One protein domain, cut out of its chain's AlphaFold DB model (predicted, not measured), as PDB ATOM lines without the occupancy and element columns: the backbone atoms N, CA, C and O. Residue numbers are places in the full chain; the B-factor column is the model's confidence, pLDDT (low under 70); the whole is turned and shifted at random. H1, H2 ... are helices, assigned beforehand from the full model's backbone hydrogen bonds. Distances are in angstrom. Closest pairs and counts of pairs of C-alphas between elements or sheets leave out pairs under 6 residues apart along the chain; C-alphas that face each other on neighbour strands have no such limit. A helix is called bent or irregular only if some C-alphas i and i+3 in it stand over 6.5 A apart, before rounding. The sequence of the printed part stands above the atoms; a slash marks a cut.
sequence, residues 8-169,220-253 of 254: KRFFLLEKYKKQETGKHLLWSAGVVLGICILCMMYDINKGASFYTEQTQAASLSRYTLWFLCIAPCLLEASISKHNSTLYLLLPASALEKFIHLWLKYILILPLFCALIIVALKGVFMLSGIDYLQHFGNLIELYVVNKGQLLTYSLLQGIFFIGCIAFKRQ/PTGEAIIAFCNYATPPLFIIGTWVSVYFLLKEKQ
ATOM      1  N   LYS A   8      -1.910  -6.909 -37.445       84.69
ATOM      2  CA  LYS A   8      -2.923  -5.884 -37.750       84.69
ATOM      3  C   LYS A   8      -4.115  -6.490 -38.495       84.69
ATOM      4  O   LYS A   8      -5.263  -6.139 -38.237       84.69
ATOM      5  N   ARG A   9      -3.831  -7.425 -39.401       82.81
ATOM      6  CA  ARG A   9      -4.827  -8.158 -40.190       82.81
ATOM      7  C   ARG A   9      -5.623  -9.132 -39.321       82.81
ATOM      8  O   ARG A   9      -6.843  -9.194 -39.441       82.81
ATOM      9  N   PHE A  10      -4.944  -9.802 -38.392       84.06
ATOM     10  CA  PHE A  10      -5.567 -10.671 -37.398       84.06
ATOM     11  C   PHE A  10      -6.545  -9.913 -36.480       84.06
ATOM     12  O   PHE A  10      -7.698 -10.321 -36.355       84.06
ATOM     13  N   PHE A  11      -6.149  -8.763 -35.922       83.69
ATOM     14  CA  PHE A  11      -7.042  -7.945 -35.088       83.69
ATOM     15  C   PHE A  11      -8.258  -7.413 -35.854       83.69
ATOM     16  O   PHE A  11      -9.361  -7.341 -35.308       83.69
ATOM     17  N   LEU A  12      -8.089  -7.056 -37.132       83.12
ATOM     18  CA  LEU A  12      -9.219  -6.678 -37.981       83.12
ATOM     19  C   LEU A  12     -10.187  -7.850 -38.156       83.12
ATOM     20  O   LEU A  12     -11.392  -7.662 -37.998       83.12
ATOM     21  N   LEU A  13      -9.675  -9.056 -38.421       81.38
ATOM     22  CA  LEU A  13     -10.491 -10.265 -38.536       81.38
ATOM     23  C   LEU A  13     -11.283 -10.545 -37.250       81.38
ATOM     24  O   LEU A  13     -12.478 -10.835 -37.320       81.38
ATOM     25  N   GLU A  14     -10.657 -10.391 -36.085       81.75
ATOM     26  CA  GLU A  14     -11.334 -10.534 -34.796       81.75
ATOM     27  C   GLU A  14     -12.436  -9.481 -34.605       81.75
ATOM     28  O   GLU A  14     -13.554  -9.816 -34.210       81.75
ATOM     29  N   LYS A  15     -12.174  -8.219 -34.971       83.00
ATOM     30  CA  LYS A  15     -13.170  -7.141 -34.908       83.00
ATOM     31  C   LYS A  15     -14.370  -7.417 -35.816       83.00
ATOM     32  O   LYS A  15     -15.505  -7.234 -35.379       83.00
ATOM     33  N   TYR A  16     -14.136  -7.893 -37.041       80.81
ATOM     34  CA  TYR A  16     -15.202  -8.265 -37.978       80.81
ATOM     35  C   TYR A  16     -16.047  -9.433 -37.455       80.81
ATOM     36  O   TYR A  16     -17.271  -9.402 -37.565       80.81
ATOM     37  N   LYS A  17     -15.419 -10.438 -36.838       80.44
ATOM     38  CA  LYS A  17     -16.107 -11.617 -36.286       80.44
ATOM     39  C   LYS A  17     -16.580 -11.463 -34.835       80.44
ATOM     40  O   LYS A  17     -17.109 -12.415 -34.255       80.44
ATOM     41  N   LYS A  18     -16.451 -10.277 -34.232       82.62
ATOM     42  CA  LYS A  18     -16.831 -10.040 -32.831       82.62
ATOM     43  C   LYS A  18     -18.312 -10.322 -32.572       82.62
ATOM     44  O   LYS A  18     -18.646 -10.947 -31.572       82.62
ATOM     45  N   GLN A  19     -19.198  -9.906 -33.481       81.94
ATOM     46  CA  GLN A  19     -20.640 -10.130 -33.332       81.94
ATOM     47  C   GLN A  19     -21.006 -11.618 -33.424       81.94
ATOM     48  O   GLN A  19     -21.841 -12.097 -32.659       81.94
ATOM     49  N   GLU A  20     -20.370 -12.358 -34.334       81.69
ATOM     50  CA  GLU A  20     -20.540 -13.810 -34.458       81.69
ATOM     51  C   GLU A  20     -20.046 -14.517 -33.191       81.69
ATOM     52  O   GLU A  20     -20.776 -15.292 -32.580       81.69
ATOM     53  N   THR A  21     -18.852 -14.162 -32.716       83.25
ATOM     54  CA  THR A  21     -18.284 -14.707 -31.475       83.25
ATOM     55  C   THR A  21     -19.177 -14.413 -30.268       83.25
ATOM     56  O   THR A  21     -19.447 -15.317 -29.483       83.25
ATOM     57  N   GLY A  22     -19.726 -13.198 -30.158       85.06
ATOM     58  CA  GLY A  22     -20.677 -12.838 -29.102       85.06
ATOM     59  C   GLY A  22     -21.952 -13.685 -29.124       85.06
ATOM     60  O   GLY A  22     -22.393 -14.152 -28.076       85.06
ATOM     61  N   LYS A  23     -22.507 -13.970 -30.310       87.38
ATOM     62  CA  LYS A  23     -23.639 -14.902 -30.441       87.38
ATOM     63  C   LYS A  23     -23.260 -16.297 -29.947       87.38
ATOM     64  O   LYS A  23     -24.032 -16.895 -29.212       87.38
ATOM     65  N   HIS A  24     -22.085 -16.808 -30.319       88.25
ATOM     66  CA  HIS A  24     -21.642 -18.152 -29.924       88.25
ATOM     67  C   HIS A  24     -21.489 -18.269 -28.404       88.25
ATOM     68  O   HIS A  24     -21.904 -19.273 -27.831       88.25
ATOM     69  N   LEU A  25     -20.964 -17.226 -27.752       89.56
ATOM     70  CA  LEU A  25     -20.893 -17.156 -26.293       89.56
ATOM     71  C   LEU A  25     -22.294 -17.184 -25.671       89.56
ATOM     72  O   LEU A  25     -22.548 -17.979 -24.769       89.56
ATOM     73  N   LEU A  26     -23.241 -16.407 -26.199       90.38
ATOM     74  CA  LEU A  26     -24.618 -16.402 -25.697       90.38
ATOM     75  C   LEU A  26     -25.307 -17.769 -25.860       90.38
ATOM     76  O   LEU A  26     -25.917 -18.265 -24.915       90.38
ATOM     77  N   TRP A  27     -25.148 -18.421 -27.017       89.88
ATOM     78  CA  TRP A  27     -25.628 -19.791 -27.229       89.88
ATOM     79  C   TRP A  27     -24.987 -20.775 -26.248       89.88
ATOM     80  O   TRP A  27     -25.689 -21.603 -25.674       89.88
ATOM     81  N   SER A  28     -23.677 -20.666 -26.008       88.94
ATOM     82  CA  SER A  28     -22.984 -21.534 -25.051       88.94
ATOM     83  C   SER A  28     -23.480 -21.349 -23.619       88.94
ATOM     84  O   SER A  28     -23.674 -22.341 -22.923       88.94
ATOM     85  N   ALA A  29     -23.790 -20.114 -23.208       91.69
ATOM     86  CA  ALA A  29     -24.395 -19.855 -21.909       91.69
ATOM     87  C   ALA A  29     -25.753 -20.551 -21.782       91.69
ATOM     88  O   ALA A  29     -26.002 -21.239 -20.794       91.69
ATOM     89  N   GLY A  30     -26.598 -20.441 -22.812       90.75
ATOM     90  CA  GLY A  30     -27.885 -21.136 -22.860       90.75
ATOM     91  C   GLY A  30     -27.746 -22.657 -22.766       90.75
ATOM     92  O   GLY A  30     -28.499 -23.294 -22.036       90.75
ATOM     93  N   VAL A  31     -26.753 -23.245 -23.443       90.88
ATOM     94  CA  VAL A  31     -26.502 -24.695 -23.382       90.88
ATOM     95  C   VAL A  31     -26.017 -25.127 -21.998       90.88
ATOM     96  O   VAL A  31     -26.541 -26.100 -21.466       90.88
ATOM     97  N   VAL A  32     -25.066 -24.412 -21.387       91.62
ATOM     98  CA  VAL A  32     -24.569 -24.735 -20.033       91.62
ATOM     99  C   VAL A  32     -25.695 -24.643 -19.001       91.62
ATOM    100  O   VAL A  32     -25.842 -25.541 -18.172       91.62
ATOM    101  N   LEU A  33     -26.538 -23.611 -19.087       91.56
ATOM    102  CA  LEU A  33     -27.727 -23.482 -18.241       91.56
ATOM    103  C   LEU A  33     -28.726 -24.619 -18.483       91.56
ATOM    104  O   LEU A  33     -29.234 -25.197 -17.526       91.56
ATOM    105  N   GLY A  34     -28.970 -24.988 -19.743       90.62
ATOM    106  CA  GLY A  34     -29.834 -26.114 -20.097       90.62
ATOM    107  C   GLY A  34     -29.328 -27.447 -19.538       90.62
ATOM    108  O   GLY A  34     -30.110 -28.202 -18.967       90.62
ATOM    109  N   ILE A  35     -28.020 -27.711 -19.626       90.50
ATOM    110  CA  ILE A  35     -27.378 -28.881 -19.005       90.50
ATOM    111  C   ILE A  35     -27.590 -28.854 -17.488       90.50
ATOM    112  O   ILE A  35     -27.984 -29.864 -16.914       90.50
ATOM    113  N   CYS A  36     -27.389 -27.700 -16.845       89.06
ATOM    114  CA  CYS A  36     -27.599 -27.549 -15.407       89.06
ATOM    115  C   CYS A  36     -29.042 -27.882 -14.996       89.06
ATOM    116  O   CYS A  36     -29.253 -28.602 -14.022       89.06
ATOM    117  N   ILE A  37     -30.031 -27.394 -15.749       89.25
ATOM    118  CA  ILE A  37     -31.449 -27.684 -15.499       89.25
ATOM    119  C   ILE A  37     -31.738 -29.175 -15.685       89.25
ATOM    120  O   ILE A  37     -32.397 -29.768 -14.836       89.25
ATOM    121  N   LEU A  38     -31.217 -29.800 -16.742       87.75
ATOM    122  CA  LEU A  38     -31.393 -31.237 -16.979       87.75
ATOM    123  C   LEU A  38     -30.784 -32.089 -15.859       87.75
ATOM    124  O   LEU A  38     -31.412 -33.059 -15.441       87.75
ATOM    125  N   CYS A  39     -29.608 -31.717 -15.343       87.00
ATOM    126  CA  CYS A  39     -29.003 -32.373 -14.181       87.00
ATOM    127  C   CYS A  39     -29.922 -32.290 -12.953       87.00
ATOM    128  O   CYS A  39     -30.191 -33.312 -12.329       87.00
ATOM    129  N   MET A  40     -30.469 -31.105 -12.654       84.69
ATOM    130  CA  MET A  40     -31.399 -30.931 -11.532       84.69
ATOM    131  C   MET A  40     -32.703 -31.717 -11.733       84.69
ATOM    132  O   MET A  40     -33.163 -32.396 -10.821       84.69
ATOM    133  N   MET A  41     -33.289 -31.685 -12.936       84.62
ATOM    134  CA  MET A  41     -34.500 -32.454 -13.256       84.62
ATOM    135  C   MET A  41     -34.280 -33.960 -13.106       84.62
ATOM    136  O   MET A  41     -35.166 -34.666 -12.626       84.62
ATOM    137  N   TYR A  42     -33.114 -34.460 -13.515       81.62
ATOM    138  CA  TYR A  42     -32.763 -35.867 -13.362       81.62
ATOM    139  C   TYR A  42     -32.625 -36.264 -11.888       81.62
ATOM    140  O   TYR A  42     -33.173 -37.294 -11.490       81.62
ATOM    141  N   ASP A  43     -31.956 -35.436 -11.080       78.75
ATOM    142  CA  ASP A  43     -31.817 -35.657  -9.636       78.75
ATOM    143  C   ASP A  43     -33.188 -35.678  -8.940       78.75
ATOM    144  O   ASP A  43     -33.473 -36.583  -8.154       78.75
ATOM    145  N   ILE A  44     -34.080 -34.743  -9.290       78.50
ATOM    146  CA  ILE A  44     -35.453 -34.690  -8.762       78.50
ATOM    147  C   ILE A  44     -36.249 -35.941  -9.172       78.50
ATOM    148  O   ILE A  44     -36.888 -36.567  -8.326       78.50
ATOM    149  N   ASN A  45     -36.179 -36.353 -10.443       75.25
ATOM    150  CA  ASN A  45     -36.913 -37.516 -10.958       75.25
ATOM    151  C   ASN A  45     -36.461 -38.849 -10.351       75.25
ATOM    152  O   ASN A  45     -37.271 -39.767 -10.237       75.25
ATOM    153  N   LYS A  46     -35.195 -38.973  -9.938       69.62
ATOM    154  CA  LYS A  46     -34.710 -40.149  -9.197       69.62
ATOM    155  C   LYS A  46     -35.151 -40.178  -7.730       69.62
ATOM    156  O   LYS A  46     -34.715 -41.048  -6.982       69.62
ATOM    157  N   GLY A  47     -36.047 -39.273  -7.343       58.94
ATOM    158  CA  GLY A  47     -36.617 -39.218  -6.010       58.94
ATOM    159  C   GLY A  47     -35.617 -38.700  -4.998       58.94
ATOM    160  O   GLY A  47     -35.548 -39.301  -3.934       58.94
ATOM    161  N   ALA A  48     -34.856 -37.651  -5.371       53.88
ATOM    162  CA  ALA A  48     -33.879 -36.888  -4.586       53.88
ATOM    163  C   ALA A  48     -33.987 -37.139  -3.076       53.88
ATOM    164  O   ALA A  48     -34.531 -36.334  -2.319       53.88
ATOM    165  N   SER A  49     -33.486 -38.290  -2.634       47.38
ATOM    166  CA  SER A  49     -33.421 -38.581  -1.223       47.38
ATOM    167  C   SER A  49     -32.179 -37.836  -0.780       47.38
ATOM    168  O   SER A  49     -31.078 -38.110  -1.260       47.38
ATOM    169  N   PHE A  50     -32.360 -36.869   0.114       50.28
ATOM    170  CA  PHE A  50     -31.287 -36.101   0.752       50.28
ATOM    171  C   PHE A  50     -30.195 -36.988   1.401       50.28
ATOM    172  O   PHE A  50     -29.188 -36.474   1.872       50.28
ATOM    173  N   TYR A  51     -30.386 -38.312   1.417       46.16
ATOM    174  CA  TYR A  51     -29.559 -39.323   2.064       46.16
ATOM    175  C   TYR A  51     -28.762 -40.210   1.097       46.16
ATOM    176  O   TYR A  51     -27.918 -40.984   1.543       46.16
ATOM    177  N   THR A  52     -28.993 -40.128  -0.214       49.12
ATOM    178  CA  THR A  52     -28.192 -40.860  -1.207       49.12
ATOM    179  C   THR A  52     -27.191 -39.906  -1.840       49.12
ATOM    180  O   THR A  52     -27.590 -39.033  -2.603       49.12
ATOM    181  N   GLU A  53     -25.897 -40.090  -1.563       54.12
ATOM    182  CA  GLU A  53     -24.759 -39.262  -2.021       54.12
ATOM    183  C   GLU A  53     -24.550 -39.174  -3.554       54.12
ATOM    184  O   GLU A  53     -23.482 -38.806  -4.038       54.12
ATOM    185  N   GLN A  54     -25.546 -39.531  -4.361       60.03
ATOM    186  CA  GLN A  54     -25.457 -39.552  -5.816       60.03
ATOM    187  C   GLN A  54     -26.231 -38.383  -6.424       60.03
ATOM    188  O   GLN A  54     -27.348 -38.556  -6.909       60.03
ATOM    189  N   THR A  55     -25.621 -37.196  -6.438       68.88
ATOM    190  CA  THR A  55     -26.105 -36.061  -7.241       68.88
ATOM    191  C   THR A  55     -25.392 -36.008  -8.593       68.88
ATOM    192  O   THR A  55     -24.231 -36.409  -8.729       68.88
ATOM    193  N   GLN A  56     -26.058 -35.478  -9.620       76.06
ATOM    194  CA  GLN A  56     -25.444 -35.214 -10.927       76.06
ATOM    195  C   GLN A  56     -24.652 -33.892 -10.969       76.06
ATOM    196  O   GLN A  56     -24.189 -33.470 -12.029       76.06
ATOM    197  N   ALA A  57     -24.429 -33.230  -9.831       74.75
ATOM    198  CA  ALA A  57     -23.656 -31.989  -9.776       74.75
ATOM    199  C   ALA A  57     -22.207 -32.178 -10.276       74.75
ATOM    200  O   ALA A  57     -21.698 -31.366 -11.052       74.75
ATOM    201  N   ALA A  58     -21.573 -33.303  -9.927       74.94
ATOM    202  CA  ALA A  58     -20.225 -33.643 -10.384       74.94
ATOM    203  C   ALA A  58     -20.158 -33.994 -11.888       74.94
ATOM    204  O   ALA A  58     -19.098 -33.893 -12.511       74.94
ATOM    205  N   SER A  59     -21.274 -34.405 -12.505       78.88
ATOM    206  CA  SER A  59     -21.326 -34.726 -13.939       78.88
ATOM    207  C   SER A  59     -21.588 -33.501 -14.822       78.88
ATOM    208  O   SER A  59     -21.265 -33.543 -16.011       78.88
ATOM    209  N   LEU A  60     -22.045 -32.376 -14.255       84.19
ATOM    210  CA  LEU A  60     -22.273 -31.112 -14.970       84.19
ATOM    211  C   LEU A  60     -21.025 -30.625 -15.720       84.19
ATOM    212  O   LEU A  60     -21.091 -30.259 -16.899       84.19
ATOM    213  N   SER A  61     -19.862 -30.658 -15.066       81.50
ATOM    214  CA  SER A  61     -18.598 -30.255 -15.690       81.50
ATOM    215  C   SER A  61     -18.187 -31.207 -16.816       81.50
ATOM    216  O   SER A  61     -17.689 -30.755 -17.849       81.50
ATOM    217  N   ARG A  62     -18.482 -32.508 -16.684       83.25
ATOM    218  CA  ARG A  62     -18.236 -33.512 -17.731       83.25
ATOM    219  C   ARG A  62     -19.123 -33.271 -18.947       83.25
ATOM    220  O   ARG A  62     -18.607 -33.187 -20.055       83.25
ATOM    221  N   TYR A  63     -20.427 -33.074 -18.767       85.06
ATOM    222  CA  TYR A  63     -21.327 -32.757 -19.882       85.06
ATOM    223  C   TYR A  63     -20.957 -31.437 -20.568       85.06
ATOM    224  O   TYR A  63     -21.019 -31.332 -21.794       85.06
ATOM    225  N   THR A  64     -20.472 -30.460 -19.802       84.94
ATOM    226  CA  THR A  64     -19.947 -29.212 -20.369       84.94
ATOM    227  C   THR A  64     -18.687 -29.451 -21.212       84.94
ATOM    228  O   THR A  64     -18.556 -28.853 -22.278       84.94
ATOM    229  N   LEU A  65     -17.782 -30.353 -20.809       85.62
ATOM    230  CA  LEU A  65     -16.631 -30.748 -21.642       85.62
ATOM    231  C   LEU A  65     -17.067 -31.429 -22.942       85.62
ATOM    232  O   LEU A  65     -16.515 -31.129 -23.999       85.62
ATOM    233  N   TRP A  66     -18.079 -32.299 -22.892       85.50
ATOM    234  CA  TRP A  66     -18.623 -32.944 -24.093       85.50
ATOM    235  C   TRP A  66     -19.171 -31.902 -25.065       85.50
ATOM    236  O   TRP A  66     -18.874 -31.948 -26.261       85.50
ATOM    237  N   PHE A  67     -19.910 -30.919 -24.545       87.31
ATOM    238  CA  PHE A  67     -20.365 -29.783 -25.335       87.31
ATOM    239  C   PHE A  67     -19.191 -29.019 -25.957       87.31
ATOM    240  O   PHE A  67     -19.233 -28.744 -27.152       87.31
ATOM    241  N   LEU A  68     -18.125 -28.726 -25.204       87.31
ATOM    242  CA  LEU A  68     -16.946 -28.025 -25.730       87.31
ATOM    243  C   LEU A  68     -16.256 -28.793 -26.868       87.31
ATOM    244  O   LEU A  68     -15.828 -28.173 -27.841       87.31
ATOM    245  N   CYS A  69     -16.202 -30.127 -26.804       84.75
ATOM    246  CA  CYS A  69     -15.678 -30.949 -27.898       84.75
ATOM    247  C   CYS A  69     -16.551 -30.872 -29.165       84.75
ATOM    248  O   CYS A  69     -16.019 -30.902 -30.272       84.75
ATOM    249  N   ILE A  70     -17.874 -30.761 -29.018       83.38
ATOM    250  CA  ILE A  70     -18.845 -30.724 -30.130       83.38
ATOM    251  C   ILE A  70     -19.053 -29.294 -30.668       83.38
ATOM    252  O   ILE A  70     -19.412 -29.102 -31.836       83.38
ATOM    253  N   ALA A  71     -18.795 -28.278 -29.841       83.81
ATOM    254  CA  ALA A  71     -19.048 -26.865 -30.109       83.81
ATOM    255  C   ALA A  71     -18.520 -26.347 -31.460       83.81
ATOM    256  O   ALA A  71     -19.261 -25.592 -32.097       83.81
ATOM    257  N   PRO A  72     -17.327 -26.749 -31.957       79.06
ATOM    258  CA  PRO A  72     -16.846 -26.330 -33.273       79.06
ATOM    259  C   PRO A  72     -17.834 -26.668 -34.399       79.06
ATOM    260  O   PRO A  72     -18.159 -25.807 -35.209       79.06
ATOM    261  N   CYS A  73     -18.386 -27.885 -34.404       75.69
ATOM    262  CA  CYS A  73     -19.363 -28.325 -35.406       75.69
ATOM    263  C   CYS A  73     -20.741 -27.681 -35.240       75.69
ATOM    264  O   CYS A  73     -21.461 -27.502 -36.223       75.69
ATOM    265  N   LEU A  74     -21.145 -27.408 -33.999       75.69
ATOM    266  CA  LEU A  74     -22.495 -26.939 -33.697       75.69
ATOM    267  C   LEU A  74     -22.636 -25.433 -33.932       75.69
ATOM    268  O   LEU A  74     -23.632 -24.984 -34.503       75.69
ATOM    269  N   LEU A  75     -21.633 -24.662 -33.510       75.44
ATOM    270  CA  LEU A  75     -21.690 -23.205 -33.507       75.44
ATOM    271  C   LEU A  75     -21.140 -22.598 -34.801       75.44
ATOM    272  O   LEU A  75     -21.705 -21.622 -35.287       75.44
ATOM    273  N   GLU A  76     -20.086 -23.158 -35.400       73.38
ATOM    274  CA  GLU A  76     -19.534 -22.590 -36.633       73.38
ATOM    275  C   GLU A  76     -20.431 -22.912 -37.841       73.38
ATOM    276  O   GLU A  76     -20.902 -24.036 -38.047       73.38
ATOM    277  N   ALA A  77     -20.705 -21.907 -38.672       63.56
ATOM    278  CA  ALA A  77     -21.416 -22.124 -39.923       63.56
ATOM    279  C   ALA A  77     -20.487 -22.800 -40.943       63.56
ATOM    280  O   ALA A  77     -19.380 -22.332 -41.199       63.56
ATOM    281  N   SER A  78     -20.946 -23.880 -41.585       59.47
ATOM    282  CA  SER A  78     -20.160 -24.505 -42.652       59.47
ATOM    283  C   SER A  78     -20.005 -23.560 -43.838       59.47
ATOM    284  O   SER A  78     -20.990 -22.961 -44.279       59.47
ATOM    285  N   ILE A  79     -18.799 -23.503 -44.403       57.72
ATOM    286  CA  ILE A  79     -18.500 -22.752 -45.626       57.72
ATOM    287  C   ILE A  79     -19.374 -23.316 -46.759       57.72
ATOM    288  O   ILE A  79     -19.155 -24.420 -47.258       57.72
ATOM    289  N   SER A  80     -20.423 -22.576 -47.121       52.09
ATOM    290  CA  SER A  80     -21.323 -22.884 -48.235       52.09
ATOM    291  C   SER A  80     -21.022 -21.956 -49.411       52.09
ATOM    292  O   SER A  80     -20.461 -20.881 -49.217       52.09
ATOM    293  N   LYS A  81     -21.444 -22.336 -50.623       50.53
ATOM    294  CA  LYS A  81     -21.215 -21.575 -51.866       50.53
ATOM    295  C   LYS A  81     -21.742 -20.123 -51.816       50.53
ATOM    296  O   LYS A  81     -21.285 -19.293 -52.588       50.53
ATOM    297  N   HIS A  82     -22.680 -19.823 -50.909       45.62
ATOM    298  CA  HIS A  82     -23.252 -18.485 -50.709       45.62
ATOM    299  C   HIS A  82     -22.574 -17.673 -49.588       45.62
ATOM    300  O   HIS A  82     -22.511 -16.455 -49.701       45.62
ATOM    301  N   ASN A  83     -22.023 -18.315 -48.547       52.06
ATOM    302  CA  ASN A  83     -21.271 -17.639 -47.468       52.06
ATOM    303  C   ASN A  83     -19.755 -17.578 -47.733       52.06
ATOM    304  O   ASN A  83     -19.025 -16.868 -47.038       52.06
ATOM    305  N   SER A  84     -19.264 -18.327 -48.723       51.50
ATOM    306  CA  SER A  84     -17.849 -18.375 -49.090       51.50
ATOM    307  C   SER A  84     -17.340 -17.052 -49.646       51.50
ATOM    308  O   SER A  84     -16.159 -16.778 -49.496       51.50
ATOM    309  N   THR A  85     -18.196 -16.210 -50.231       47.00
ATOM    310  CA  THR A  85     -17.798 -14.904 -50.779       47.00
ATOM    311  C   THR A  85     -17.259 -13.988 -49.683       47.00
ATOM    312  O   THR A  85     -16.109 -13.586 -49.761       47.00
ATOM    313  N   LEU A  86     -17.995 -13.750 -48.595       52.22
ATOM    314  CA  LEU A  86     -17.511 -12.958 -47.448       52.22
ATOM    315  C   LEU A  86     -16.274 -13.577 -46.769       52.22
ATOM    316  O   LEU A  86     -15.362 -12.863 -46.358       52.22
ATOM    317  N   TYR A  87     -16.219 -14.910 -46.682       54.66
ATOM    318  CA  TYR A  87     -15.116 -15.626 -46.031       54.66
ATOM    319  C   TYR A  87     -13.821 -15.656 -46.863       54.66
ATOM    320  O   TYR A  87     -12.726 -15.691 -46.296       54.66
ATOM    321  N   LEU A  88     -13.938 -15.653 -48.194       54.81
ATOM    322  CA  LEU A  88     -12.827 -15.575 -49.152       54.81
ATOM    323  C   LEU A  88     -12.385 -14.126 -49.390       54.81
ATOM    324  O   LEU A  88     -11.194 -13.887 -49.554       54.81
ATOM    325  N   LEU A  89     -13.318 -13.169 -49.352       56.00
ATOM    326  CA  LEU A  89     -13.040 -11.739 -49.527       56.00
ATOM    327  C   LEU A  89     -12.371 -11.103 -48.304       56.00
ATOM    328  O   LEU A  89     -11.747 -10.053 -48.436       56.00
ATOM    329  N   LEU A  90     -12.469 -11.724 -47.120       62.44
ATOM    330  CA  LEU A  90     -11.694 -11.305 -45.954       62.44
ATOM    331  C   LEU A  90     -10.197 -11.441 -46.277       62.44
ATOM    332  O   LEU A  90      -9.730 -12.572 -46.475       62.44
ATOM    333  N   PRO A  91      -9.433 -10.329 -46.293       63.03
ATOM    334  CA  PRO A  91      -8.012 -10.354 -46.579       63.03
ATOM    335  C   PRO A  91      -7.311 -10.922 -45.348       63.03
ATOM    336  O   PRO A  91      -6.819 -10.172 -44.522       63.03
ATOM    337  N   ALA A  92      -7.324 -12.237 -45.168       69.38
ATOM    338  CA  ALA A  92      -6.694 -12.925 -44.048       69.38
ATOM    339  C   ALA A  92      -6.168 -14.275 -44.524       69.38
ATOM    340  O   ALA A  92      -6.824 -14.963 -45.314       69.38
ATOM    341  N   SER A  93      -4.976 -14.645 -44.061       78.12
ATOM    342  CA  SER A  93      -4.341 -15.899 -44.473       78.12
ATOM    343  C   SER A  93      -5.045 -17.117 -43.861       78.12
ATOM    344  O   SER A  93      -5.758 -17.012 -42.859       78.12
ATOM    345  N   ALA A  94      -4.812 -18.300 -44.441       76.19
ATOM    346  CA  ALA A  94      -5.264 -19.577 -43.879       76.19
ATOM    347  C   ALA A  94      -4.834 -19.740 -42.412       76.19
ATOM    348  O   ALA A  94      -5.622 -20.165 -41.571       76.19
ATOM    349  N   LEU A  95      -3.600 -19.328 -42.104       80.44
ATOM    350  CA  LEU A  95      -3.012 -19.405 -40.771       80.44
ATOM    351  C   LEU A  95      -3.738 -18.494 -39.774       80.44
ATOM    352  O   LEU A  95      -4.074 -18.940 -38.684       80.44
ATOM    353  N   GLU A  96      -4.049 -17.250 -40.139       83.06
ATOM    354  CA  GLU A  96      -4.785 -16.326 -39.260       83.06
ATOM    355  C   GLU A  96      -6.202 -16.817 -38.964       83.06
ATOM    356  O   GLU A  96      -6.660 -16.757 -37.824       83.06
ATOM    357  N   LYS A  97      -6.884 -17.351 -39.984       81.12
ATOM    358  CA  LYS A  97      -8.216 -17.951 -39.835       81.12
ATOM    359  C   LYS A  97      -8.168 -19.192 -38.938       81.12
ATOM    360  O   LYS A  97      -9.059 -19.363 -38.109       81.12
ATOM    361  N   PHE A  98      -7.126 -20.016 -39.069       83.44
ATOM    362  CA  PHE A  98      -6.892 -21.162 -38.192       83.44
ATOM    363  C   PHE A  98      -6.639 -20.727 -36.744       83.44
ATOM    364  O   PHE A  98      -7.335 -21.208 -35.857       83.44
ATOM    365  N   ILE A  99      -5.726 -19.779 -36.498       84.69
ATOM    366  CA  ILE A  99      -5.434 -19.275 -35.144       84.69
ATOM    367  C   ILE A  99      -6.681 -18.657 -34.509       84.69
ATOM    368  O   ILE A  99      -6.941 -18.894 -33.335       84.69
ATOM    369  N   HIS A 100      -7.483 -17.910 -35.270       86.06
ATOM    370  CA  HIS A 100      -8.731 -17.347 -34.762       86.06
ATOM    371  C   HIS A 100      -9.706 -18.440 -34.300       86.06
ATOM    372  O   HIS A 100     -10.269 -18.350 -33.209       86.06
ATOM    373  N   LEU A 101      -9.886 -19.490 -35.109       83.69
ATOM    374  CA  LEU A 101     -10.772 -20.605 -34.776       83.69
ATOM    375  C   LEU A 101     -10.221 -21.424 -33.594       83.69
ATOM    376  O   LEU A 101     -10.970 -21.775 -32.685       83.69
ATOM    377  N   TRP A 102      -8.908 -21.655 -33.566       85.38
ATOM    378  CA  TRP A 102      -8.203 -22.318 -32.471       85.38
ATOM    379  C   TRP A 102      -8.381 -21.552 -31.151       85.38
ATOM    380  O   TRP A 102      -8.884 -22.112 -30.180       85.38
ATOM    381  N   LEU A 103      -8.089 -20.245 -31.133       87.19
ATOM    382  CA  LEU A 103      -8.213 -19.386 -29.949       87.19
ATOM    383  C   LEU A 103      -9.654 -19.359 -29.419       87.19
ATOM    384  O   LEU A 103      -9.886 -19.461 -28.215       87.19
ATOM    385  N   LYS A 104     -10.634 -19.268 -30.322       87.50
ATOM    386  CA  LYS A 104     -12.057 -19.224 -29.974       87.50
ATOM    387  C   LYS A 104     -12.514 -20.488 -29.243       87.50
ATOM    388  O   LYS A 104     -13.121 -20.374 -28.183       87.50
ATOM    389  N   TYR A 105     -12.236 -21.673 -29.790       84.88
ATOM    390  CA  TYR A 105     -12.796 -22.929 -29.274       84.88
ATOM    391  C   TYR A 105     -11.932 -23.621 -28.215       84.88
ATOM    392  O   TYR A 105     -12.474 -24.385 -27.422       84.88
ATOM    393  N   ILE A 106     -10.625 -23.353 -28.165       85.88
ATOM    394  CA  ILE A 106      -9.719 -23.967 -27.179       85.88
ATOM    395  C   ILE A 106      -9.484 -23.059 -25.970       85.88
ATOM    396  O   ILE A 106      -9.290 -23.572 -24.873       85.88
ATOM    397  N   LEU A 107      -9.538 -21.731 -26.134       87.56
ATOM    398  CA  LEU A 107      -9.270 -20.795 -25.037       87.56
ATOM    399  C   LEU A 107     -10.517 -20.019 -24.600       87.56
ATOM    400  O   LEU A 107     -10.945 -20.140 -23.456       87.56
ATOM    401  N   ILE A 108     -11.107 -19.225 -25.499       89.38
ATOM    402  CA  ILE A 108     -12.151 -18.255 -25.128       89.38
ATOM    403  C   ILE A 108     -13.422 -18.968 -24.648       89.38
ATOM    404  O   ILE A 108     -13.948 -18.643 -23.585       89.38
ATOM    405  N   LEU A 109     -13.912 -19.947 -25.416       89.06
ATOM    406  CA  LEU A 109     -15.157 -20.649 -25.107       89.06
ATOM    407  C   LEU A 109     -15.055 -21.500 -23.825       89.06
ATOM    408  O   LEU A 109     -15.936 -21.359 -22.976       89.06
ATOM    409  N   PRO A 110     -14.003 -22.320 -23.605       89.56
ATOM    410  CA  PRO A 110     -13.859 -23.064 -22.353       89.56
ATOM    411  C   PRO A 110     -13.729 -22.160 -21.126       89.56
ATOM    412  O   PRO A 110     -14.354 -22.437 -20.104       89.56
ATOM    413  N   LEU A 111     -12.973 -21.059 -21.225       90.25
ATOM    414  CA  LEU A 111     -12.813 -20.109 -20.121       90.25
ATOM    415  C   LEU A 111     -14.146 -19.436 -19.776       90.25
ATOM    416  O   LEU A 111     -14.494 -19.319 -18.603       90.25
ATOM    417  N   PHE A 112     -14.930 -19.060 -20.785       91.88
ATOM    418  CA  PHE A 112     -16.265 -18.508 -20.578       91.88
ATOM    419  C   PHE A 112     -17.223 -19.517 -19.922       91.88
ATOM    420  O   PHE A 112     -17.900 -19.173 -18.955       91.88
ATOM    421  N   CYS A 113     -17.239 -20.773 -20.377       90.19
ATOM    422  CA  CYS A 113     -18.031 -21.830 -19.742       90.19
ATOM    423  C   CYS A 113     -17.604 -22.076 -18.284       90.19
ATOM    424  O   CYS A 113     -18.464 -22.225 -17.419       90.19
ATOM    425  N   ALA A 114     -16.299 -22.059 -17.993       89.88
ATOM    426  CA  ALA A 114     -15.783 -22.180 -16.630       89.88
ATOM    427  C   ALA A 114     -16.301 -21.050 -15.728       89.88
ATOM    428  O   ALA A 114     -16.774 -21.310 -14.622       89.88
ATOM    429  N   LEU A 115     -16.267 -19.804 -16.218       91.94
ATOM    430  CA  LEU A 115     -16.788 -18.643 -15.493       91.94
ATOM    431  C   LEU A 115     -18.286 -18.777 -15.199       91.94
ATOM    432  O   LEU A 115     -18.710 -18.453 -14.093       91.94
ATOM    433  N   ILE A 116     -19.077 -19.292 -16.144       91.94
ATOM    434  CA  ILE A 116     -20.509 -19.548 -15.925       91.94
ATOM    435  C   ILE A 116     -20.721 -20.596 -14.833       91.94
ATOM    436  O   ILE A 116     -21.562 -20.394 -13.963       91.94
ATOM    437  N   ILE A 117     -19.960 -21.694 -14.845       90.62
ATOM    438  CA  ILE A 117     -20.064 -22.741 -13.816       90.62
ATOM    439  C   ILE A 117     -19.729 -22.170 -12.434       90.62
ATOM    440  O   ILE A 117     -20.447 -22.430 -11.470       90.62
ATOM    441  N   VAL A 118     -18.677 -21.350 -12.334       91.25
ATOM    442  CA  VAL A 118     -18.305 -20.670 -11.081       91.25
ATOM    443  C   VAL A 118     -19.401 -19.702 -10.632       91.25
ATOM    444  O   VAL A 118     -19.758 -19.692  -9.454       91.25
ATOM    445  N   ALA A 119     -19.972 -18.925 -11.554       91.94
ATOM    446  CA  ALA A 119     -21.071 -18.013 -11.251       91.94
ATOM    447  C   ALA A 119     -22.319 -18.766 -10.760       91.94
ATOM    448  O   ALA A 119     -22.900 -18.379  -9.749       91.94
ATOM    449  N   LEU A 120     -22.691 -19.871 -11.416       90.56
ATOM    450  CA  LEU A 120     -23.801 -20.736 -11.000       90.56
ATOM    451  C   LEU A 120     -23.572 -21.319  -9.609       90.56
ATOM    452  O   LEU A 120     -24.455 -21.236  -8.761       90.56
ATOM    453  N   LYS A 121     -22.366 -21.837  -9.349       90.75
ATOM    454  CA  LYS A 121     -21.972 -22.313  -8.021       90.75
ATOM    455  C   LYS A 121     -22.152 -21.220  -6.964       90.75
ATOM    456  O   LYS A 121     -22.751 -21.478  -5.926       90.75
ATOM    457  N   GLY A 122     -21.694 -19.998  -7.243       88.88
ATOM    458  CA  GLY A 122     -21.871 -18.853  -6.346       88.88
ATOM    459  C   GLY A 122     -23.342 -18.522  -6.078       88.88
ATOM    460  O   GLY A 122     -23.735 -18.368  -4.923       88.88
ATOM    461  N   VAL A 123     -24.173 -18.473  -7.124       91.75
ATOM    462  CA  VAL A 123     -25.617 -18.204  -7.004       91.75
ATOM    463  C   VAL A 123     -26.320 -19.280  -6.177       91.75
ATOM    464  O   VAL A 123     -27.117 -18.954  -5.300       91.75
ATOM    465  N   PHE A 124     -26.011 -20.557  -6.404       90.06
ATOM    466  CA  PHE A 124     -26.631 -21.658  -5.668       90.06
ATOM    467  C   PHE A 124     -26.259 -21.660  -4.186       90.06
ATOM    468  O   PHE A 124     -27.137 -21.848  -3.343       90.06
ATOM    469  N   MET A 125     -25.005 -21.349  -3.859       87.06
ATOM    470  CA  MET A 125     -24.555 -21.215  -2.473       87.06
ATOM    471  C   MET A 125     -25.264 -20.073  -1.734       87.06
ATOM    472  O   MET A 125     -25.601 -20.209  -0.558       87.06
ATOM    473  N   LEU A 126     -25.550 -18.972  -2.432       90.75
ATOM    474  CA  LEU A 126     -26.230 -17.796  -1.881       90.75
ATOM    475  C   LEU A 126     -27.765 -17.916  -1.860       90.75
ATOM    476  O   LEU A 126     -28.425 -17.051  -1.294       90.75
ATOM    477  N   SER A 127     -28.344 -18.961  -2.464       88.06
ATOM    478  CA  SER A 127     -29.803 -19.074  -2.647       88.06
ATOM    479  C   SER A 127     -30.604 -19.312  -1.358       88.06
ATOM    480  O   SER A 127     -31.804 -19.051  -1.343       88.06
ATOM    481  N   GLY A 128     -29.972 -19.819  -0.292       81.88
ATOM    482  CA  GLY A 128     -30.640 -20.164   0.970       81.88
ATOM    483  C   GLY A 128     -31.545 -21.403   0.908       81.88
ATOM    484  O   GLY A 128     -32.252 -21.678   1.871       81.88
ATOM    485  N   ILE A 129     -31.544 -22.143  -0.208       85.50
ATOM    486  CA  ILE A 129     -32.311 -23.385  -0.383       85.50
ATOM    487  C   ILE A 129     -31.363 -24.575  -0.200       85.50
ATOM    488  O   ILE A 129     -30.418 -24.724  -0.977       85.50
ATOM    489  N   ASP A 130     -31.653 -25.455   0.763       84.25
ATOM    490  CA  ASP A 130     -30.775 -26.572   1.157       84.25
ATOM    491  C   ASP A 130     -30.353 -27.458  -0.028       84.25
ATOM    492  O   ASP A 130     -29.175 -27.782  -0.188       84.25
ATOM    493  N   TYR A 131     -31.298 -27.799  -0.913       83.31
ATOM    494  CA  TYR A 131     -31.010 -28.590  -2.116       83.31
ATOM    495  C   TYR A 131     -30.027 -27.882  -3.058       83.31
ATOM    496  O   TYR A 131     -29.059 -28.490  -3.511       83.31
ATOM    497  N   LEU A 132     -30.256 -26.597  -3.353       84.25
ATOM    498  CA  LEU A 132     -29.407 -25.836  -4.273       84.25
ATOM    499  C   LEU A 132     -28.014 -25.628  -3.680       84.25
ATOM    500  O   LEU A 132     -27.027 -25.739  -4.402       84.25
ATOM    501  N   GLN A 133     -27.909 -25.396  -2.372       86.19
ATOM    502  CA  GLN A 133     -26.621 -25.297  -1.688       86.19
ATOM    503  C   GLN A 133     -25.856 -26.626  -1.715       86.19
ATOM    504  O   GLN A 133     -24.662 -26.642  -2.017       86.19
ATOM    505  N   HIS A 134     -26.538 -27.749  -1.473       84.12
ATOM    506  CA  HIS A 134     -25.939 -29.078  -1.583       84.12
ATOM    507  C   HIS A 134     -25.477 -29.378  -3.019       84.12
ATOM    508  O   HIS A 134     -24.329 -29.773  -3.229       84.12
ATOM    509  N   PHE A 135     -26.321 -29.100  -4.017       84.38
ATOM    510  CA  PHE A 135     -25.982 -29.235  -5.434       84.38
ATOM    511  C   PHE A 135     -24.778 -28.359  -5.806       84.38
ATOM    512  O   PHE A 135     -23.812 -28.850  -6.381       84.38
ATOM    513  N   GLY A 136     -24.790 -27.078  -5.424       83.31
ATOM    514  CA  GLY A 136     -23.717 -26.120  -5.695       83.31
ATOM    515  C   GLY A 136     -22.375 -26.511  -5.072       83.31
ATOM    516  O   GLY A 136     -21.334 -26.359  -5.715       83.31
ATOM    517  N   ASN A 137     -22.381 -27.067  -3.860       85.19
ATOM    518  CA  ASN A 137     -21.171 -27.560  -3.201       85.19
ATOM    519  C   ASN A 137     -20.500 -28.697  -3.978       85.19
ATOM    520  O   ASN A 137     -19.276 -28.694  -4.123       85.19
ATOM    521  N   LEU A 138     -21.302 -29.607  -4.531       83.44
ATOM    522  CA  LEU A 138     -20.843 -30.771  -5.291       83.44
ATOM    523  C   LEU A 138     -20.476 -30.457  -6.753       83.44
ATOM    524  O   LEU A 138     -19.995 -31.336  -7.469       83.44
ATOM    525  N   ILE A 139     -20.655 -29.211  -7.214       82.12
ATOM    526  CA  ILE A 139     -20.126 -28.775  -8.511       82.12
ATOM    527  C   ILE A 139     -18.598 -28.704  -8.418       82.12
ATOM    528  O   ILE A 139     -18.019 -27.780  -7.826       82.12
ATOM    529  N   GLU A 140     -17.948 -29.671  -9.058       76.06
ATOM    530  CA  GLU A 140     -16.505 -29.704  -9.275       76.06
ATOM    531  C   GLU A 140     -16.129 -29.054 -10.608       76.06
ATOM    532  O   GLU A 140     -16.763 -29.271 -11.648       76.06
ATOM    533  N   LEU A 141     -15.049 -28.273 -10.590       70.94
ATOM    534  CA  LEU A 141     -14.529 -27.613 -11.779       70.94
ATOM    535  C   LEU A 141     -13.629 -28.595 -12.541       70.94
ATOM    536  O   LEU A 141     -12.596 -29.011 -12.030       70.94
ATOM    537  N   TYR A 142     -14.069 -28.980 -13.742       65.06
ATOM    538  CA  TYR A 142     -13.378 -29.836 -14.717       65.06
ATOM    539  C   TYR A 142     -12.436 -30.906 -14.138       65.06
ATOM    540  O   TYR A 142     -11.218 -30.847 -14.311       65.06
ATOM    541  N   VAL A 143     -13.003 -31.953 -13.535       62.34
ATOM    542  CA  VAL A 143     -12.234 -33.147 -13.159       62.34
ATOM    543  C   VAL A 143     -12.196 -34.113 -14.342       62.34
ATOM    544  O   VAL A 143     -13.136 -34.872 -14.592       62.34
ATOM    545  N   VAL A 144     -11.103 -34.068 -15.108       63.56
ATOM    546  CA  VAL A 144     -10.850 -35.023 -16.194       63.56
ATOM    547  C   VAL A 144     -10.185 -36.264 -15.613       63.56
ATOM    548  O   VAL A 144      -9.033 -36.226 -15.185       63.56
ATOM    549  N   ASN A 145     -10.909 -37.383 -15.606       68.62
ATOM    550  CA  ASN A 145     -10.345 -38.653 -15.166       68.62
ATOM    551  C   ASN A 145      -9.369 -39.205 -16.223       68.62
ATOM    552  O   ASN A 145      -9.614 -39.068 -17.425       68.62
ATOM    553  N   LYS A 146      -8.290 -39.877 -15.799       65.75
ATOM    554  CA  LYS A 146      -7.220 -40.374 -16.693       65.75
ATOM    555  C   LYS A 146      -7.760 -41.259 -17.820       65.75
ATOM    556  O   LYS A 146      -7.371 -41.093 -18.971       65.75
ATOM    557  N   GLY A 147      -8.722 -42.131 -17.505       64.94
ATOM    558  CA  GLY A 147      -9.364 -43.013 -18.488       64.94
ATOM    559  C   GLY A 147     -10.201 -42.290 -19.553       64.94
ATOM    560  O   GLY A 147     -10.530 -42.882 -20.573       64.94
ATOM    561  N   GLN A 148     -10.529 -41.012 -19.346       71.12
ATOM    562  CA  GLN A 148     -11.347 -40.211 -20.260       71.12
ATOM    563  C   GLN A 148     -10.509 -39.256 -21.130       71.12
ATOM    564  O   GLN A 148     -11.039 -38.647 -22.054       71.12
ATOM    565  N   LEU A 149      -9.198 -39.122 -20.890       76.69
ATOM    566  CA  LEU A 149      -8.347 -38.194 -21.651       76.69
ATOM    567  C   LEU A 149      -8.326 -38.541 -23.149       76.69
ATOM    568  O   LEU A 149      -8.474 -37.671 -24.009       76.69
ATOM    569  N   LEU A 150      -8.189 -39.834 -23.456       76.56
ATOM    570  CA  LEU A 150      -8.164 -40.322 -24.831       76.56
ATOM    571  C   LEU A 150      -9.507 -40.086 -25.530       76.56
ATOM    572  O   LEU A 150      -9.528 -39.596 -26.656       76.56
ATOM    573  N   THR A 151     -10.629 -40.362 -24.861       79.50
ATOM    574  CA  THR A 151     -11.956 -40.176 -25.463       79.50
ATOM    575  C   THR A 151     -12.223 -38.708 -25.783       79.50
ATOM    576  O   THR A 151     -12.689 -38.415 -26.882       79.50
ATOM    577  N   TYR A 152     -11.839 -37.778 -24.903       81.38
ATOM    578  CA  TYR A 152     -11.928 -36.342 -25.184       81.38
ATOM    579  C   TYR A 152     -11.042 -35.909 -26.353       81.38
ATOM    580  O   TYR A 152     -11.501 -35.144 -27.202       81.38
ATOM    581  N   SER A 153      -9.809 -36.419 -26.436       80.38
ATOM    582  CA  SER A 153      -8.903 -36.107 -27.551       80.38
ATOM    583  C   SER A 153      -9.454 -36.581 -28.901       80.38
ATOM    584  O   SER A 153      -9.449 -35.824 -29.874       80.38
ATOM    585  N   LEU A 154     -10.015 -37.796 -28.940       81.69
ATOM    586  CA  LEU A 154     -10.653 -38.361 -30.126       81.69
ATOM    587  C   LEU A 154     -11.882 -37.544 -30.528       81.69
ATOM    588  O   LEU A 154     -12.002 -37.131 -31.681       81.69
ATOM    589  N   LEU A 155     -12.768 -37.271 -29.567       82.12
ATOM    590  CA  LEU A 155     -14.012 -36.540 -29.794       82.12
ATOM    591  C   LEU A 155     -13.735 -35.132 -30.330       82.12
ATOM    592  O   LEU A 155     -14.304 -34.736 -31.348       82.12
ATOM    593  N   GLN A 156     -12.821 -34.400 -29.684       85.19
ATOM    594  CA  GLN A 156     -12.414 -33.074 -30.132       85.19
ATOM    595  C   GLN A 156     -11.844 -33.132 -31.551       85.19
ATOM    596  O   GLN A 156     -12.289 -32.370 -32.403       85.19
ATOM    597  N   GLY A 157     -10.909 -34.043 -31.835       80.44
ATOM    598  CA  GLY A 157     -10.298 -34.157 -33.159       80.44
ATOM    599  C   GLY A 157     -11.312 -34.448 -34.269       80.44
ATOM    600  O   GLY A 157     -11.298 -33.784 -35.307       80.44
ATOM    601  N   ILE A 158     -12.244 -35.381 -34.034       80.50
ATOM    602  CA  ILE A 158     -13.286 -35.758 -35.003       80.50
ATOM    603  C   ILE A 158     -14.199 -34.571 -35.320       80.50
ATOM    604  O   ILE A 158     -14.434 -34.274 -36.494       80.50
ATOM    605  N   PHE A 159     -14.702 -33.861 -34.306       78.88
ATOM    606  CA  PHE A 159     -15.586 -32.716 -34.541       78.88
ATOM    607  C   PHE A 159     -14.833 -31.504 -35.092       78.88
ATOM    608  O   PHE A 159     -15.356 -30.794 -35.948       78.88
ATOM    609  N   PHE A 160     -13.584 -31.284 -34.689       77.31
ATOM    610  CA  PHE A 160     -12.789 -30.170 -35.201       77.31
ATOM    611  C   PHE A 160     -12.446 -30.348 -36.688       77.31
ATOM    612  O   PHE A 160     -12.636 -29.421 -37.477       77.31
ATOM    613  N   ILE A 161     -12.047 -31.557 -37.104       77.06
ATOM    614  CA  ILE A 161     -11.865 -31.903 -38.523       77.06
ATOM    615  C   ILE A 161     -13.209 -31.860 -39.255       77.06
ATOM    616  O   ILE A 161     -13.320 -31.267 -40.330       77.06
ATOM    617  N   GLY A 162     -14.246 -32.458 -38.666       71.88
ATOM    618  CA  GLY A 162     -15.571 -32.570 -39.264       71.88
ATOM    619  C   GLY A 162     -16.221 -31.222 -39.576       71.88
ATOM    620  O   GLY A 162     -16.852 -31.082 -40.624       71.88
ATOM    621  N   CYS A 163     -15.995 -30.215 -38.727       74.00
ATOM    622  CA  CYS A 163     -16.465 -28.843 -38.917       74.00
ATOM    623  C   CYS A 163     -15.957 -28.224 -40.225       74.00
ATOM    624  O   CYS A 163     -16.657 -27.436 -40.864       74.00
ATOM    625  N   ILE A 164     -14.726 -28.555 -40.615       72.50
ATOM    626  CA  ILE A 164     -14.077 -27.958 -41.781       72.50
ATOM    627  C   ILE A 164     -14.266 -28.855 -42.993       72.50
ATOM    628  O   ILE A 164     -14.559 -28.337 -44.066       72.50
ATOM    629  N   ALA A 165     -14.153 -30.177 -42.851       68.81
ATOM    630  CA  ALA A 165     -14.288 -31.132 -43.947       68.81
ATOM    631  C   ALA A 165     -15.713 -31.168 -44.520       68.81
ATOM    632  O   ALA A 165     -15.890 -31.033 -45.738       68.81
ATOM    633  N   PHE A 166     -16.730 -31.253 -43.662       67.12
ATOM    634  CA  PHE A 166     -18.106 -31.537 -44.063       67.12
ATOM    635  C   PHE A 166     -19.043 -30.333 -43.913       67.12
ATOM    636  O   PHE A 166     -18.790 -29.374 -43.187       67.12
ATOM    637  N   LYS A 167     -20.182 -30.375 -44.618       64.94
ATOM    638  CA  LYS A 167     -21.262 -29.401 -44.404       64.94
ATOM    639  C   LYS A 167     -21.942 -29.688 -43.063       64.94
ATOM    640  O   LYS A 167     -22.289 -30.840 -42.798       64.94
ATOM    641  N   ARG A 168     -22.226 -28.639 -42.284       62.56
ATOM    642  CA  ARG A 168     -22.788 -28.721 -40.922       62.56
ATOM    643  C   ARG A 168     -24.033 -29.603 -40.864       62.56
ATOM    644  O   ARG A 168     -24.135 -30.489 -40.028       62.56
ATOM    645  N   GLN A 169     -24.949 -29.402 -41.810       62.03
ATOM    646  CA  GLN A 169     -26.205 -30.150 -41.877       62.03
ATOM    647  C   GLN A 169     -25.983 -31.654 -42.092       62.03
ATOM    648  O   GLN A 169     -26.679 -32.455 -41.487       62.03
ATOM    649  N   PRO A 220       6.963 -54.881 -15.003       73.06
ATOM    650  CA  PRO A 220       7.170 -53.461 -14.681       73.06
ATOM    651  C   PRO A 220       7.541 -52.618 -15.915       73.06
ATOM    652  O   PRO A 220       7.169 -51.453 -16.044       73.06
ATOM    653  N   THR A 221       8.242 -53.235 -16.869       75.50
ATOM    654  CA  THR A 221       8.560 -52.647 -18.174       75.50
ATOM    655  C   THR A 221       7.326 -52.469 -19.062       75.50
ATOM    656  O   THR A 221       7.198 -51.441 -19.721       75.50
ATOM    657  N   GLY A 222       6.399 -53.430 -19.068       71.38
ATOM    658  CA  GLY A 222       5.138 -53.332 -19.799       71.38
ATOM    659  C   GLY A 222       4.210 -52.265 -19.218       71.38
ATOM    660  O   GLY A 222       3.622 -51.499 -19.979       71.38
ATOM    661  N   GLU A 223       4.142 -52.131 -17.890       74.75
ATOM    662  CA  GLU A 223       3.384 -51.050 -17.243       74.75
ATOM    663  C   GLU A 223       3.942 -49.669 -17.601       74.75
ATOM    664  O   GLU A 223       3.174 -48.761 -17.922       74.75
ATOM    665  N   ALA A 224       5.270 -49.516 -17.625       73.50
ATOM    666  CA  ALA A 224       5.916 -48.269 -18.030       73.50
ATOM    667  C   ALA A 224       5.602 -47.896 -19.491       73.50
ATOM    668  O   ALA A 224       5.310 -46.734 -19.783       73.50
ATOM    669  N   ILE A 225       5.601 -48.874 -20.404       75.69
ATOM    670  CA  ILE A 225       5.240 -48.664 -21.815       75.69
ATOM    671  C   ILE A 225       3.764 -48.272 -21.945       75.69
ATOM    672  O   ILE A 225       3.443 -47.308 -22.639       75.69
ATOM    673  N   ILE A 226       2.859 -48.973 -21.258       73.81
ATOM    674  CA  ILE A 226       1.420 -48.669 -21.285       73.81
ATOM    675  C   ILE A 226       1.158 -47.274 -20.709       73.81
ATOM    676  O   ILE A 226       0.401 -46.498 -21.295       73.81
ATOM    677  N   ALA A 227       1.811 -46.919 -19.600       74.31
ATOM    678  CA  ALA A 227       1.716 -45.590 -19.014       74.31
ATOM    679  C   ALA A 227       2.198 -44.516 -20.000       74.31
ATOM    680  O   ALA A 227       1.479 -43.545 -20.233       74.31
ATOM    681  N   PHE A 228       3.358 -44.714 -20.636       77.94
ATOM    682  CA  PHE A 228       3.864 -43.806 -21.666       77.94
ATOM    683  C   PHE A 228       2.863 -43.637 -22.814       77.94
ATOM    684  O   PHE A 228       2.505 -42.508 -23.144       77.94
ATOM    685  N   CYS A 229       2.341 -44.731 -23.373       77.12
ATOM    686  CA  CYS A 229       1.350 -44.684 -24.449       77.12
ATOM    687  C   CYS A 229       0.065 -43.957 -24.025       77.12
ATOM    688  O   CYS A 229      -0.456 -43.151 -24.796       77.12
ATOM    689  N   ASN A 230      -0.421 -44.175 -22.803       74.50
ATOM    690  CA  ASN A 230      -1.628 -43.519 -22.298       74.50
ATOM    691  C   ASN A 230      -1.459 -41.999 -22.151       74.50
ATOM    692  O   ASN A 230      -2.421 -41.262 -22.368       74.50
ATOM    693  N   TYR A 231      -0.253 -41.517 -21.831       78.69
ATOM    694  CA  TYR A 231       0.032 -40.081 -21.753       78.69
ATOM    695  C   TYR A 231       0.442 -39.466 -23.097       78.69
ATOM    696  O   TYR A 231       0.120 -38.308 -23.345       78.69
ATOM    697  N   ALA A 232       1.123 -40.212 -23.970       78.50
ATOM    698  CA  ALA A 232       1.622 -39.714 -25.253       78.50
ATOM    699  C   ALA A 232       0.556 -39.724 -26.361       78.50
ATOM    700  O   ALA A 232       0.521 -38.817 -27.192       78.50
ATOM    701  N   THR A 233      -0.339 -40.716 -26.379       77.12
ATOM    702  CA  THR A 233      -1.337 -40.865 -27.453       77.12
ATOM    703  C   THR A 233      -2.310 -39.681 -27.526       77.12
ATOM    704  O   THR A 233      -2.496 -39.150 -28.624       77.12
ATOM    705  N   PRO A 234      -2.900 -39.193 -26.413       79.81
ATOM    706  CA  PRO A 234      -3.842 -38.073 -26.465       79.81
ATOM    707  C   PRO A 234      -3.254 -36.766 -27.036       79.81
ATOM    708  O   PRO A 234      -3.866 -36.209 -27.951       79.81
ATOM    709  N   PRO A 235      -2.076 -36.265 -26.603       79.88
ATOM    710  CA  PRO A 235      -1.491 -35.061 -27.190       79.88
ATOM    711  C   PRO A 235      -1.057 -35.263 -28.646       79.88
ATOM    712  O   PRO A 235      -1.250 -34.355 -29.454       79.88
ATOM    713  N   LEU A 236      -0.541 -36.443 -29.020       80.00
ATOM    714  CA  LEU A 236      -0.209 -36.746 -30.418       80.00
ATOM    715  C   LEU A 236      -1.446 -36.687 -31.319       80.00
ATOM    716  O   LEU A 236      -1.386 -36.109 -32.406       80.00
ATOM    717  N   PHE A 237      -2.576 -37.226 -30.857       79.25
ATOM    718  CA  PHE A 237      -3.828 -37.183 -31.606       79.25
ATOM    719  C   PHE A 237      -4.337 -35.746 -31.775       79.25
ATOM    720  O   PHE A 237      -4.683 -35.334 -32.883       79.25
ATOM    721  N   ILE A 238      -4.310 -34.946 -30.705       82.25
ATOM    722  CA  ILE A 238      -4.698 -33.529 -30.747       82.25
ATOM    723  C   ILE A 238      -3.830 -32.766 -31.755       82.25
ATOM    724  O   ILE A 238      -4.363 -32.131 -32.667       82.25
ATOM    725  N   ILE A 239      -2.503 -32.883 -31.660       82.81
ATOM    726  CA  ILE A 239      -1.573 -32.200 -32.568       82.81
ATOM    727  C   ILE A 239      -1.805 -32.652 -34.016       82.81
ATOM    728  O   ILE A 239      -1.934 -31.811 -34.907       82.81
ATOM    729  N   GLY A 240      -1.927 -33.960 -34.257       81.25
ATOM    730  CA  GLY A 240      -2.195 -34.511 -35.587       81.25
ATOM    731  C   GLY A 240      -3.498 -33.985 -36.196       81.25
ATOM    732  O   GLY A 240      -3.535 -33.610 -37.374       81.25
ATOM    733  N   THR A 241      -4.561 -33.875 -35.394       82.88
ATOM    734  CA  THR A 241      -5.847 -33.334 -35.863       82.88
ATOM    735  C   THR A 241      -5.768 -31.842 -36.174       82.88
ATOM    736  O   THR A 241      -6.321 -31.403 -37.184       82.88
ATOM    737  N   TRP A 242      -5.030 -31.058 -35.383       84.44
ATOM    738  CA  TRP A 242      -4.827 -29.628 -35.627       84.44
ATOM    739  C   TRP A 242      -4.032 -29.367 -36.903       84.44
ATOM    740  O   TRP A 242      -4.411 -28.504 -37.697       84.44
ATOM    741  N   VAL A 243      -2.971 -30.142 -37.134       83.19
ATOM    742  CA  VAL A 243      -2.182 -30.079 -38.373       83.19
ATOM    743  C   VAL A 243      -3.055 -30.432 -39.581       83.19
ATOM    744  O   VAL A 243      -3.060 -29.697 -40.571       83.19
ATOM    745  N   SER A 244      -3.852 -31.499 -39.485       82.75
ATOM    746  CA  SER A 244      -4.773 -31.914 -40.553       82.75
ATOM    747  C   SER A 244      -5.796 -30.823 -40.887       82.75
ATOM    748  O   SER A 244      -6.016 -30.499 -42.052       82.75
ATOM    749  N   VAL A 245      -6.378 -30.199 -39.861       80.88
ATOM    750  CA  VAL A 245      -7.311 -29.071 -39.994       80.88
ATOM    751  C   VAL A 245      -6.673 -27.886 -40.716       80.88
ATOM    752  O   VAL A 245      -7.297 -27.302 -41.603       80.88
ATOM    753  N   TYR A 246      -5.438 -27.530 -40.362       81.44
ATOM    754  CA  TYR A 246      -4.729 -26.429 -41.003       81.44
ATOM    755  C   TYR A 246      -4.538 -26.674 -42.507       81.44
ATOM    756  O   TYR A 246      -4.849 -25.797 -43.318       81.44
ATOM    757  N   PHE A 247      -4.082 -27.869 -42.895       80.31
ATOM    758  CA  PHE A 247      -3.900 -28.213 -44.306       80.31
ATOM    759  C   PHE A 247      -5.220 -28.250 -45.074       80.31
ATOM    760  O   PHE A 247      -5.298 -27.701 -46.171       80.31
ATOM    761  N   LEU A 248      -6.276 -28.793 -44.472       76.94
ATOM    762  CA  LEU A 248      -7.589 -28.864 -45.105       76.94
ATOM    763  C   LEU A 248      -8.222 -27.470 -45.281       76.94
ATOM    764  O   LEU A 248      -8.881 -27.190 -46.283       76.94
ATOM    765  N   LEU A 249      -7.983 -26.553 -44.339       74.56
ATOM    766  CA  LEU A 249      -8.407 -25.157 -44.454       74.56
ATOM    767  C   LEU A 249      -7.604 -24.393 -45.517       74.56
ATOM    768  O   LEU A 249      -8.160 -23.513 -46.175       74.56
ATOM    769  N   LYS A 250      -6.323 -24.732 -45.701       74.88
ATOM    770  CA  LYS A 250      -5.479 -24.200 -46.779       74.88
ATOM    771  C   LYS A 250      -5.950 -24.686 -48.152       74.88
ATOM    772  O   LYS A 250      -6.040 -23.872 -49.063       74.88
ATOM    773  N   GLU A 251      -6.283 -25.968 -48.287       74.62
ATOM    774  CA  GLU A 251      -6.785 -26.558 -49.536       74.62
ATOM    775  C   GLU A 251      -8.101 -25.914 -49.984       74.62
ATOM    776  O   GLU A 251      -8.234 -25.536 -51.139       74.62
ATOM    777  N   LYS A 252      -9.043 -25.676 -49.063       70.38
ATOM    778  CA  LYS A 252     -10.327 -25.020 -49.380       70.38
ATOM    779  C   LYS A 252     -10.229 -23.538 -49.771       70.38
ATOM    780  O   LYS A 252     -11.252 -22.945 -50.110       70.38
ATOM    781  N   GLN A 253      -9.059 -22.916 -49.629       64.12
ATOM    782  CA  GLN A 253      -8.822 -21.511 -49.979       64.12
ATOM    783  C   GLN A 253      -8.088 -21.329 -51.311       64.12
ATOM    784  O   GLN A 253      -7.989 -20.189 -51.770       64.12
TER     785      GLN A 253
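Overview. This is residues 8 to 169 and 220 to 253 of the 254 residues of an uncharacterized protein of Bacteroides cellulosilyticus (UniProt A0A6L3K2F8). H1b, H2 and H4b form an up-and-down bundle of three, H2 being also the inner face on which H6 packs, and H7 runs side by side with H6. Residues 220 to 229 of H7 stick out as a free arm, while short H5 folds back on residues 120 to 126 of H4b. The printed part has 196 residues with seven named helices, H1 to H7 in order, and no named strand; the class is all helix. It is only just loose, close to compact, with a radius of gyration of the C-alphas of 19.9 A and spans of 60 by 52 by 32 A.

Arrangement. Start at H1, residues 8 to 45, assigned by its hydrogen bonds as one helix but bent: C-alphas 16 and 19 are 7.4 A apart, and arms H1a, residues 8 to 16, and H1b, residues 19 to 45, stand at a steep tilt of 55 degrees. Next, H2, residues 57 to 75, forms a helical hairpin with H1b, closest at the C-alphas of His 24 and Leu 75, 6.2 A apart. H2 is irregular, C-alphas 69 and 72 being 7.2 A apart. H3, residues 84 to 89, touches no helix. H4, residues 94 to 126, also assigned as one helix, is bent, with C-alphas 106 and 109 6.7 A apart; look for arms H4a, residues 94 to 106, and H4b, residues 109 to 126. In the bundle, each part running against the one before, H4b touches H1b with residues 109 to 117 alone, closest at the C-alphas of Leu 25 and Leu 109, 6.8 A. H5, residues 130 to 137, and H4b form a hairpin, closest at the C-alphas of Met 125 and Gln 133, 4.6 A. H6, residues 146 to 165, only just irregular with C-alphas 147 and 150 7.0 A apart, touches residues 66 to 73 of H2, closest at the C-alphas of Cys 69 and Gln 156, 4.5 A. H7, residues 220 to 251, touches H6 at a shallow tilt of 15 degrees, the same way, closest at the C-alphas of Leu 150 and Pro 234, 5.1 A. Every O i to N i+4 pair is within hydrogen-bond range in H1a, H1b, H3, H4a, H4b and H5, against 11 of 15 in H2, 13 of 16 in H6 and 26 of 28 in H7.

Along the chain. Find C-alpha 8 at (-2.923, -5.884, -37.750), where H1a begins. H1b is 38.9 A long, H2 25.4 A, H4b 25.9 A and H6 29.6 A. H7 runs 46.2 A to C-alpha 251 at (-6.785, -26.558, -49.536).

Size, cuts and confidence. The C-alphas of Tyr 51 and Leu 89 are the farthest apart, 60.8 A. Residues 170 to 219 are cut out, with 49.0 A between C-alphas 169 and 220. The link from H1 to H2 is long. Confidence is under 70 at residues 46 to 55, 77 to 92, 142 to 147, 165 to 169 and 253.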